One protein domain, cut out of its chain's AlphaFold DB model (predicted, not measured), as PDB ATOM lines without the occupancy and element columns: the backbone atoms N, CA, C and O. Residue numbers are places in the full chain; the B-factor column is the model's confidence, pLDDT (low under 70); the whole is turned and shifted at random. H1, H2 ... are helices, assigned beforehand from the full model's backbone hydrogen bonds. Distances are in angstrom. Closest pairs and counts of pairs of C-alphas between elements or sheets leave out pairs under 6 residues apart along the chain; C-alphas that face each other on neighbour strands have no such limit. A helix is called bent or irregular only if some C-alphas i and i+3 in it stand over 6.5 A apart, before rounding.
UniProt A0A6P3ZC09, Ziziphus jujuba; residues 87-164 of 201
ATOM      1  N   ASP A  87     152.448 100.384 123.566       87.88
ATOM      2  CA  ASP A  87     152.982 100.812 124.868       87.88
ATOM      3  C   ASP A  87     153.262 102.315 124.929       87.88
ATOM      4  O   ASP A  87     153.008 102.946 125.947       87.88
ATOM      5  N   THR A  88     153.737 102.913 123.832       87.75
ATOM      6  CA  THR A  88     153.960 104.368 123.776       87.75
ATOM      7  C   THR A  88     152.643 105.133 123.910       87.75
ATOM      8  O   THR A  88     152.528 105.979 124.788       87.75
ATOM      9  N   ALA A  89     151.628 104.786 123.112       88.69
ATOM     10  CA  ALA A  89     150.315 105.430 123.166       88.69
ATOM     11  C   ALA A  89     149.647 105.272 124.541       88.69
ATOM     12  O   ALA A  89     149.070 106.222 125.062       88.69
ATOM     13  N   ARG A  90     149.775 104.088 125.152       88.62
ATOM     14  CA  ARG A  90     149.245 103.797 126.490       88.62
ATOM     15  C   ARG A  90     149.976 104.579 127.582       88.62
ATOM     16  O   ARG A  90     149.341 105.206 128.421       88.62
ATOM     17  N   ASN A  91     151.308 104.615 127.542       90.44
ATOM     18  CA  ASN A  91     152.106 105.384 128.503       90.44
ATOM     19  C   ASN A  91     151.872 106.898 128.380       90.44
ATOM     20  O   ASN A  91     151.912 107.607 129.385       90.44
ATOM     21  N   ASP A  92     151.603 107.389 127.168       92.00
ATOM     22  CA  ASP A  92     151.290 108.795 126.921       92.00
ATOM     23  C   ASP A  92     149.836 109.159 127.268       92.00
ATOM     24  O   ASP A  92     149.541 110.343 127.442       92.00
ATOM     25  N   HIS A  93     148.932 108.179 127.415       91.31
ATOM     26  CA  HIS A  93     147.499 108.421 127.602       91.31
ATOM     27  C   HIS A  93     147.192 109.281 128.831       91.31
ATOM     28  O   HIS A  93     146.547 110.322 128.704       91.31
ATOM     29  N   LEU A  94     147.687 108.892 130.011       92.56
ATOM     30  CA  LEU A  94     147.419 109.631 131.247       92.56
ATOM     31  C   LEU A  94     148.023 111.052 131.224       92.56
ATOM     32  O   LEU A  94     147.293 111.998 131.512       92.56
ATOM     33  N   PRO A  95     149.298 111.270 130.836       93.25
ATOM     34  CA  PRO A  95     149.829 112.622 130.662       93.25
ATOM     35  C   PRO A  95     149.035 113.490 129.674       93.25
ATOM     36  O   PRO A  95     148.840 114.678 129.938       93.25
ATOM     37  N   MET A  96     148.570 112.927 128.552       94.31
ATOM     38  CA  MET A  96     147.720 113.662 127.608       94.31
ATOM     39  C   MET A  96     146.392 114.057 128.261       94.31
ATOM     40  O   MET A  96     146.038 115.234 128.239       94.31
ATOM     41  N   LEU A  97     145.721 113.108 128.923       95.25
ATOM     42  CA  LEU A  97     144.466 113.344 129.637       95.25
ATOM     43  C   LEU A  97     144.605 114.456 130.684       95.25
ATOM     44  O   LEU A  97     143.760 115.337 130.754       95.25
ATOM     45  N   LEU A  98     145.673 114.445 131.488       96.62
ATOM     46  CA  LEU A  98     145.887 115.463 132.524       96.62
ATOM     47  C   LEU A  98     146.214 116.846 131.936       96.62
ATOM     48  O   LEU A  98     145.866 117.861 132.539       96.62
ATOM     49  N   THR A  99     146.859 116.886 130.765       96.00
ATOM     50  CA  THR A  99     147.126 118.133 130.029       96.00
ATOM     51  C   THR A  99     145.826 118.754 129.515       96.00
ATOM     52  O   THR A  99     145.620 119.956 129.669       96.00
ATOM     53  N   GLU A 100     144.932 117.937 128.953       96.38
ATOM     54  CA  GLU A 100     143.622 118.369 128.445       96.38
ATOM     55  C   GLU A 100     142.667 118.728 129.596       96.38
ATOM     56  O   GLU A 100     142.103 119.823 129.612       96.38
ATOM     57  N   PHE A 101     142.602 117.896 130.642       97.94
ATOM     58  CA  PHE A 101     141.732 118.092 131.805       97.94
ATOM     59  C   PHE A 101     141.882 119.472 132.452       97.94
ATOM     60  O   PHE A 101     140.877 120.096 132.778       97.94
ATOM     61  N   LYS A 102     143.114 119.975 132.625       95.62
ATOM     62  CA  LYS A 102     143.360 121.302 133.218       95.62
ATOM     63  C   LYS A 102     142.662 122.421 132.437       95.62
ATOM     64  O   LYS A 102     142.131 123.351 133.045       95.62
ATOM     65  N   GLN A 103     142.682 122.344 131.109       95.50
ATOM     66  CA  GLN A 103     142.020 123.316 130.245       95.50
ATOM     67  C   GLN A 103     140.504 123.090 130.226       95.50
ATOM     68  O   GLN A 103     139.741 124.043 130.402       95.50
ATOM     69  N   ASP A 104     140.077 121.840 130.068       96.69
ATOM     70  CA  ASP A 104     138.668 121.483 129.909       96.69
ATOM     71  C   ASP A 104     137.859 121.765 131.175       96.69
ATOM     72  O   ASP A 104     136.751 122.301 131.096       96.69
ATOM     73  N   ILE A 105     138.419 121.496 132.360       97.56
ATOM     74  CA  ILE A 105     137.741 121.795 133.623       97.56
ATOM     75  C   ILE A 105     137.573 123.302 133.825       97.56
ATOM     76  O   ILE A 105     136.513 123.741 134.260       97.56
ATOM     77  N   ALA A 106     138.571 124.113 133.460       96.19
ATOM     78  CA  ALA A 106     138.472 125.566 133.545       96.19
ATOM     79  C   ALA A 106     137.419 126.110 132.563       96.19
ATOM     80  O   ALA A 106     136.589 126.941 132.938       96.19
ATOM     81  N   ALA A 107     137.399 125.594 131.328       95.50
ATOM     82  CA  ALA A 107     136.386 125.937 130.334       95.50
ATOM     83  C   ALA A 107     134.974 125.562 130.811       95.50
ATOM     84  O   ALA A 107     134.062 126.386 130.743       95.50
ATOM     85  N   TYR A 108     134.800 124.363 131.373       96.69
ATOM     86  CA  TYR A 108     133.539 123.929 131.969       96.69
ATOM     87  C   TYR A 108     133.112 124.840 133.127       96.69
ATOM     88  O   TYR A 108     131.987 125.344 133.131       96.69
ATOM     89  N   LEU A 109     134.004 125.107 134.085       97.06
ATOM     90  CA  LEU A 109     133.723 125.943 135.255       97.06
ATOM     91  C   LEU A 109     133.352 127.383 134.874       97.06
ATOM     92  O   LEU A 109     132.488 127.983 135.516       97.06
ATOM     93  N   ALA A 110     133.918 127.932 133.797       95.75
ATOM     94  CA  ALA A 110     133.546 129.249 133.278       95.75
ATOM     95  C   ALA A 110     132.063 129.342 132.859       95.75
ATOM     96  O   ALA A 110     131.487 130.428 132.876       95.75
ATOM     97  N   THR A 111     131.419 128.213 132.545       95.00
ATOM     98  CA  THR A 111     129.992 128.157 132.182       95.00
ATOM     99  C   THR A 111     129.050 128.031 133.383       95.00
ATOM    100  O   THR A 111     127.844 127.857 133.197       95.00
ATOM    101  N   ARG A 112     129.568 127.993 134.619       95.38
ATOM    102  CA  ARG A 112     128.781 127.765 135.845       95.38
ATOM    103  C   ARG A 112     128.469 129.069 136.577       95.38
ATOM    104  O   ARG A 112     129.235 130.035 136.510       95.38
ATOM    105  N   ASP A 113     127.371 129.038 137.331       93.44
ATOM    106  CA  ASP A 113     126.871 130.159 138.140       93.44
ATOM    107  C   ASP A 113     127.599 130.316 139.486       93.44
ATOM    108  O   ASP A 113     127.255 131.194 140.271       93.44
ATOM    109  N   GLU A 114     128.622 129.499 139.752       91.50
ATOM    110  CA  GLU A 114     129.497 129.628 140.917       91.50
ATOM    111  C   GLU A 114     130.733 130.471 140.547       91.50
ATOM    112  O   GLU A 114     131.630 129.980 139.857       91.50
ATOM    113  N   PRO A 115     130.802 131.756 140.942       86.25
ATOM    114  CA  PRO A 115     131.879 132.639 140.516       86.25
ATOM    115  C   PRO A 115     133.227 132.344 141.170       86.25
ATOM    116  O   PRO A 115     134.236 132.786 140.623       86.25
ATOM    117  N   SER A 116     133.253 131.641 142.309       90.12
ATOM    118  CA  SER A 116     134.487 131.370 143.055       90.12
ATOM    119  C   SER A 116     135.301 130.190 142.519       90.12
ATOM    120  O   SER A 116     136.461 130.052 142.891       90.12
ATOM    121  N   LEU A 117     134.727 129.373 141.629       95.19
ATOM    122  CA  LEU A 117     135.389 128.215 141.032       95.19
ATOM    123  C   LEU A 117     135.533 128.436 139.530       95.19
ATOM    124  O   LEU A 117     134.569 128.284 138.781       95.19
ATOM    125  N   ARG A 118     136.732 128.821 139.085       96.31
ATOM    126  CA  ARG A 118     137.018 129.125 137.671       96.31
ATOM    127  C   ARG A 118     138.197 128.342 137.108       96.31
ATOM    128  O   ARG A 118     138.423 128.378 135.901       96.31
ATOM    129  N   SER A 119     138.926 127.622 137.950       96.56
ATOM    130  CA  SER A 119     140.128 126.890 137.570       96.56
ATOM    131  C   SER A 119     140.298 125.602 138.372       96.56
ATOM    132  O   SER A 119     139.659 125.401 139.406       96.56
ATOM    133  N   LEU A 120     141.203 124.740 137.904       97.69
ATOM    134  CA  LEU A 120     141.651 123.577 138.669       97.69
ATOM    135  C   LEU A 120     142.292 123.983 140.008       97.69
ATOM    136  O   LEU A 120     142.082 123.305 141.008       97.69
ATOM    137  N   ASP A 121     143.017 125.102 140.046       97.56
ATOM    138  CA  ASP A 121     143.666 125.598 141.265       97.56
ATOM    139  C   ASP A 121     142.637 126.023 142.324       97.56
ATOM    140  O   ASP A 121     142.837 125.782 143.515       97.56
ATOM    141  N   ASP A 122     141.492 126.575 141.903       97.50
ATOM    142  CA  ASP A 122     140.394 126.890 142.825       97.50
ATOM    143  C   ASP A 122     139.821 125.616 143.459       97.50
ATOM    144  O   ASP A 122     139.569 125.587 144.666       97.50
ATOM    145  N   LEU A 123     139.655 124.547 142.666       97.69
ATOM    146  CA  LEU A 123     139.210 123.242 143.167       97.69
ATOM    147  C   LEU A 123     140.225 122.652 144.153       97.69
ATOM    148  O   LEU A 123     139.836 122.181 145.221       97.69
ATOM    149  N   ILE A 124     141.521 122.734 143.832       98.44
ATOM    150  CA  ILE A 124     142.602 122.285 144.721       98.44
ATOM    151  C   ILE A 124     142.524 123.006 146.065       98.44
ATOM    152  O   ILE A 124     142.550 122.362 147.117       98.44
ATOM    153  N   ALA A 125     142.360 124.329 146.038       98.00
ATOM    154  CA  ALA A 125     142.282 125.145 147.239       98.00
ATOM    155  C   ALA A 125     141.018 124.867 148.071       98.00
ATOM    156  O   ALA A 125     141.061 124.991 149.296       98.00
ATOM    157  N   VAL A 126     139.882 124.523 147.447       97.12
ATOM    158  CA  VAL A 126     138.681 124.070 148.178       97.12
ATOM    159  C   VAL A 126     138.971 122.768 148.909       97.12
ATOM    160  O   VAL A 126     138.760 122.707 150.120       97.12
ATOM    161  N   ASN A 127     139.516 121.773 148.205       97.88
ATOM    162  CA  ASN A 127     139.840 120.475 148.792       97.88
ATOM    163  C   ASN A 127     140.817 120.612 149.967       97.88
ATOM    164  O   ASN A 127     140.657 119.937 150.976       97.88
ATOM    165  N   GLU A 128     141.803 121.510 149.878       98.06
ATOM    166  CA  GLU A 128     142.737 121.787 150.978       98.06
ATOM    167  C   GLU A 128     142.055 122.407 152.206       98.06
ATOM    168  O   GLU A 128     142.382 122.042 153.336       98.06
ATOM    169  N   ARG A 129     141.107 123.332 152.006       98.00
ATOM    170  CA  ARG A 129     140.347 123.940 153.113       98.00
ATOM    171  C   ARG A 129     139.397 122.946 153.775       98.00
ATOM    172  O   ARG A 129     139.243 122.987 154.990       98.00
ATOM    173  N   GLU A 130     138.809 122.052 152.985       97.38
ATOM    174  CA  GLU A 130     137.822 121.058 153.419       97.38
ATOM    175  C   GLU A 130     138.422 119.646 153.521       97.38
ATOM    176  O   GLU A 130     137.712 118.651 153.382       97.38
ATOM    177  N   ALA A 131     139.732 119.534 153.775       97.69
ATOM    178  CA  ALA A 131     140.481 118.279 153.668       97.69
ATOM    179  C   ALA A 131     139.919 117.134 154.527       97.69
ATOM    180  O   ALA A 131     139.986 115.974 154.124       97.69
ATOM    181  N   GLU A 132     139.333 117.445 155.688       97.31
ATOM    182  CA  GLU A 132     138.687 116.448 156.553       97.31
ATOM    183  C   GLU A 132     137.491 115.755 155.873       97.31
ATOM    184  O   GLU A 132     137.210 114.592 156.164       97.31
ATOM    185  N   HIS A 133     136.815 116.444 154.947       97.12
ATOM    186  CA  HIS A 133     135.680 115.925 154.187       97.12
ATOM    187  C   HIS A 133     136.099 115.455 152.788       97.12
ATOM    188  O   HIS A 133     135.819 114.313 152.423       97.12
ATOM    189  N   GLU A 134     136.801 116.305 152.033       97.12
ATOM    190  CA  GLU A 134     137.129 116.065 150.620       97.12
ATOM    191  C   GLU A 134     138.290 115.079 150.427       97.12
ATOM    192  O   GLU A 134     138.360 114.392 149.411       97.12
ATOM    193  N   MET A 135     139.192 114.957 151.409       97.56
ATOM    194  CA  MET A 135     140.394 114.115 151.316       97.56
ATOM    195  C   MET A 135     140.496 113.090 152.454       97.56
ATOM    196  O   MET A 135     141.585 112.685 152.858       97.56
ATOM    197  N   GLN A 136     139.351 112.628 152.971       97.38
ATOM    198  CA  GLN A 136     139.297 111.676 154.088       97.38
ATOM    199  C   GLN A 136     140.013 110.342 153.795       97.38
ATOM    200  O   GLN A 136     140.566 109.724 154.705       97.38
ATOM    201  N   TYR A 137     139.969 109.865 152.547       97.25
ATOM    202  CA  TYR A 137     140.456 108.527 152.180       97.25
ATOM    203  C   TYR A 137     141.688 108.539 151.274       97.25
ATOM    204  O   TYR A 137     142.488 107.605 151.315       97.25
ATOM    205  N   PHE A 138     141.828 109.565 150.443       97.75
ATOM    206  CA  PHE A 138     142.917 109.747 149.493       97.75
ATOM    207  C   PHE A 138     143.080 111.242 149.214       97.75
ATOM    208  O   PHE A 138     142.179 112.029 149.506       97.75
ATOM    209  N   GLY A 139     144.247 111.626 148.701       97.88
ATOM    210  CA  GLY A 139     144.543 113.010 148.371       97.88
ATOM    211  C   GLY A 139     143.987 113.426 147.011       97.88
ATOM    212  O   GLY A 139     143.061 112.839 146.460       97.88
ATOM    213  N   GLN A 140     144.595 114.465 146.454       98.38
ATOM    214  CA  GLN A 140     144.245 115.010 145.144       98.38
ATOM    215  C   GLN A 140     145.450 115.024 144.195       98.38
ATOM    216  O   GLN A 140     145.671 115.967 143.439       98.38
ATOM    217  N   GLU A 141     146.262 113.966 144.231       98.12
ATOM    218  CA  GLU A 141     147.529 113.851 143.501       98.12
ATOM    219  C   GLU A 141     147.351 114.039 141.991       98.12
ATOM    220  O   GLU A 141     148.205 114.639 141.343       98.12
ATOM    221  N   MET A 142     146.225 113.585 141.428       98.19
ATOM    222  CA  MET A 142     145.916 113.790 140.008       98.19
ATOM    223  C   MET A 142     145.606 115.254 139.679       98.19
ATOM    224  O   MET A 142     146.017 115.724 138.622       98.19
ATOM    225  N   PHE A 143     144.947 115.999 140.577       98.38
ATOM    226  CA  PHE A 143     144.730 117.440 140.391       98.38
ATOM    227  C   PHE A 143     146.056 118.190 140.483       98.38
ATOM    228  O   PHE A 143     146.361 119.015 139.624       98.38
ATOM    229  N   LEU A 144     146.885 117.847 141.472       98.44
ATOM    230  CA  LEU A 144     148.214 118.436 141.626       98.44
ATOM    231  C   LEU A 144     149.094 118.149 140.406       98.44
ATOM    232  O   LEU A 144     149.763 119.060 139.919       98.44
ATOM    233  N   TRP A 145     149.061 116.928 139.869       98.12
ATOM    234  CA  TRP A 145     149.789 116.591 138.649       98.12
ATOM    235  C   TRP A 145     149.248 117.371 137.447       98.12
ATOM    236  O   TRP A 145     150.024 118.059 136.788       98.12
ATOM    237  N   ALA A 146     147.932 117.360 137.209       98.00
ATOM    238  CA  ALA A 146     147.309 118.128 136.131       98.00
ATOM    239  C   ALA A 146     147.636 119.628 136.211       98.00
ATOM    240  O   ALA A 146     147.962 120.223 135.187       98.00
ATOM    241  N   SER A 147     147.656 120.232 137.406       97.31
ATOM    242  CA  SER A 147     148.006 121.653 137.593       97.31
ATOM    243  C   SER A 147     149.411 121.997 137.075       97.31
ATOM    244  O   SER A 147     149.635 123.099 136.566       97.31
ATOM    245  N   GLN A 148     150.332 121.029 137.120       96.19
ATOM    246  CA  GLN A 148     151.720 121.158 136.672       96.19
ATOM    247  C   GLN A 148     151.911 120.816 135.188       96.19
ATOM    248  O   GLN A 148     152.992 121.049 134.646       96.19
ATOM    249  N   MET A 149     150.886 120.273 134.525       94.62
ATOM    250  CA  MET A 149     150.952 119.968 133.100       94.62
ATOM    251  C   MET A 149     150.941 121.246 132.251       94.62
ATOM    252  O   MET A 149     150.524 122.329 132.688       94.62
ATOM    253  N   GLY A 150     151.440 121.092 131.023       92.25
ATOM    254  CA  GLY A 150     151.479 122.139 130.008       92.25
ATOM    255  C   GLY A 150     150.103 122.434 129.406       92.25
ATOM    256  O   GLY A 150     149.078 122.360 130.077       92.25
ATOM    257  N   THR A 151     150.092 122.791 128.127       93.31
ATOM    258  CA  THR A 151     148.876 123.077 127.354       93.31
ATOM    259  C   THR A 151     148.723 122.068 126.213       93.31
ATOM    260  O   THR A 151     149.741 121.637 125.658       93.31
ATOM    261  N   PRO A 152     147.488 121.730 125.804       93.94
ATOM    262  CA  PRO A 152     147.221 120.969 124.586       93.94
ATOM    263  C   PRO A 152     147.828 121.564 123.300       93.94
ATOM    264  O   PRO A 152     148.053 120.834 122.333       93.94
ATOM    265  N   ASP A 153     148.142 122.865 123.276       94.31
ATOM    266  CA  ASP A 153     148.804 123.526 122.139       94.31
ATOM    267  C   ASP A 153     150.302 123.188 122.016       94.31
ATOM    268  O   ASP A 153     150.931 123.489 120.990       94.31
ATOM    269  N   ASP A 154     150.892 122.556 123.037       94.75
ATOM    270  CA  ASP A 154     152.289 122.138 123.021       94.75
ATOM    271  C   ASP A 154     152.557 121.183 121.834       94.75
ATOM    272  O   ASP A 154     151.834 120.198 121.635       94.75
ATOM    273  N   PRO A 155     153.600 121.429 121.014       95.19
ATOM    274  CA  PRO A 155     153.926 120.562 119.882       95.19
ATOM    275  C   PRO A 155     154.135 119.087 120.255       95.19
ATOM    276  O   PRO A 155     153.778 118.214 119.466       95.19
ATOM    277  N   GLN A 156     154.691 118.798 121.434       92.06
ATOM    278  CA  GLN A 156     154.861 117.433 121.932       92.06
ATOM    279  C   GLN A 156     153.521 116.801 122.301       92.06
ATOM    280  O   GLN A 156     153.319 115.633 121.979       92.06
ATOM    281  N   HIS A 157     152.592 117.548 122.910       94.81
ATOM    282  CA  HIS A 157     151.240 117.040 123.183       94.81
ATOM    283  C   HIS A 157     150.534 116.648 121.884       94.81
ATOM    284  O   HIS A 157     150.063 115.519 121.744       94.81
ATOM    285  N   ARG A 158     150.550 117.539 120.886       95.19
ATOM    286  CA  ARG A 158     149.939 117.263 119.577       95.19
ATOM    287  C   ARG A 158     150.564 116.055 118.882       95.19
ATOM    288  O   ARG A 158     149.830 115.227 118.350       95.19
ATOM    289  N   LEU A 159     151.890 115.917 118.941       94.44
ATOM    290  CA  LEU A 159     152.594 114.762 118.380       94.44
ATOM    291  C   LEU A 159     152.228 113.455 119.099       94.44
ATOM    292  O   LEU A 159     152.021 112.435 118.442       94.44
ATOM    293  N   ARG A 160     152.127 113.463 120.435       94.31
ATOM    294  CA  ARG A 160     151.674 112.293 121.206       94.31
ATOM    295  C   ARG A 160     150.257 111.898 120.815       94.31
ATOM    296  O   ARG A 160     150.020 110.726 120.540       94.31
ATOM    297  N   ARG A 161     149.350 112.871 120.698       94.69
ATOM    298  CA  ARG A 161     147.958 112.639 120.295       94.69
ATOM    299  C   ARG A 161     147.858 112.054 118.886       94.69
ATOM    300  O   ARG A 161     147.149 111.073 118.682       94.69
ATOM    301  N   GLU A 162     148.599 112.608 117.927       94.69
ATOM    302  CA  GLU A 162     148.671 112.083 116.557       94.69
ATOM    303  C   GLU A 162     149.207 110.644 116.529       94.69
ATOM    304  O   GLU A 162     148.609 109.765 115.906       94.69
ATOM    305  N   ASN A 163     150.299 110.379 117.250       94.25
ATOM    306  CA  ASN A 163     150.873 109.040 117.346       94.25
ATOM    307  C   ASN A 163     149.916 108.051 118.010       94.25
ATOM    308  O   ASN A 163     149.802 106.921 117.535       94.25
ATOM    309  N   ALA A 164     149.220 108.458 119.072       94.44
ATOM    310  CA  ALA A 164     148.256 107.611 119.753       94.44
ATOM    311  C   ALA A 164     147.124 107.217 118.802       94.44
ATOM    312  O   ALA A 164     146.925 106.025 118.583       94.44
TER     313      ALA A 164
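What this domain is: This is residues 87 to 164 of the 201 residues of a protein of Ziziphus jujuba (UniProt A0A6P3ZC09). What is the shape? One long helix, H1, runs through a flat, loose model; H5 packs on its first part, H4 crosses its middle, and H2 leads away to small H3. What makes it? The printed part has 78 residues with five named helices, H1 to H5 in order, all helix; radius of gyration of the C-alphas 14.4 A, spans 40 by 29 by 15 A.

Where its parts are: Where is H1? H1, residues 87 to 110, runs 35.5 A from C-alpha 87 at (152.982, 100.812, 124.868), with a kink of 32 degrees near residue 95. It is irregular, but only just: C-alphas 91 and 94 are 6.9 A apart. What follows? H2 is residues 120 to 129, H3 131 to 134, H4 141 to 148 and H5 155 to 164, ending at C-alpha 164 (148.256, 107.611, 119.753).

How they stand to each other: What touches the hub, H1? Residues 88 to 96 alone touch H5, closest C-alphas Ala 89 and Ala 164, 4.5 A; 98 to 102 alone touch H4, Leu 98 and Ala 146, 4.7 A, about perpendicular at 79 degrees; 102 to 106 alone only just touch H2, with 3 pairs of C-alphas within 8 A, closest Lys 102 and Leu 120, 6.1 A. And the backbones? Every O i to N i+4 pair is within hydrogen-bond range in H2, H4 and H5, and 16 of 20 in H1; H3 is too short for one.

The domain as a whole: Any cut or long link? The printed part has no cut, and no link is long. Is confidence low? No printed residue is under 70.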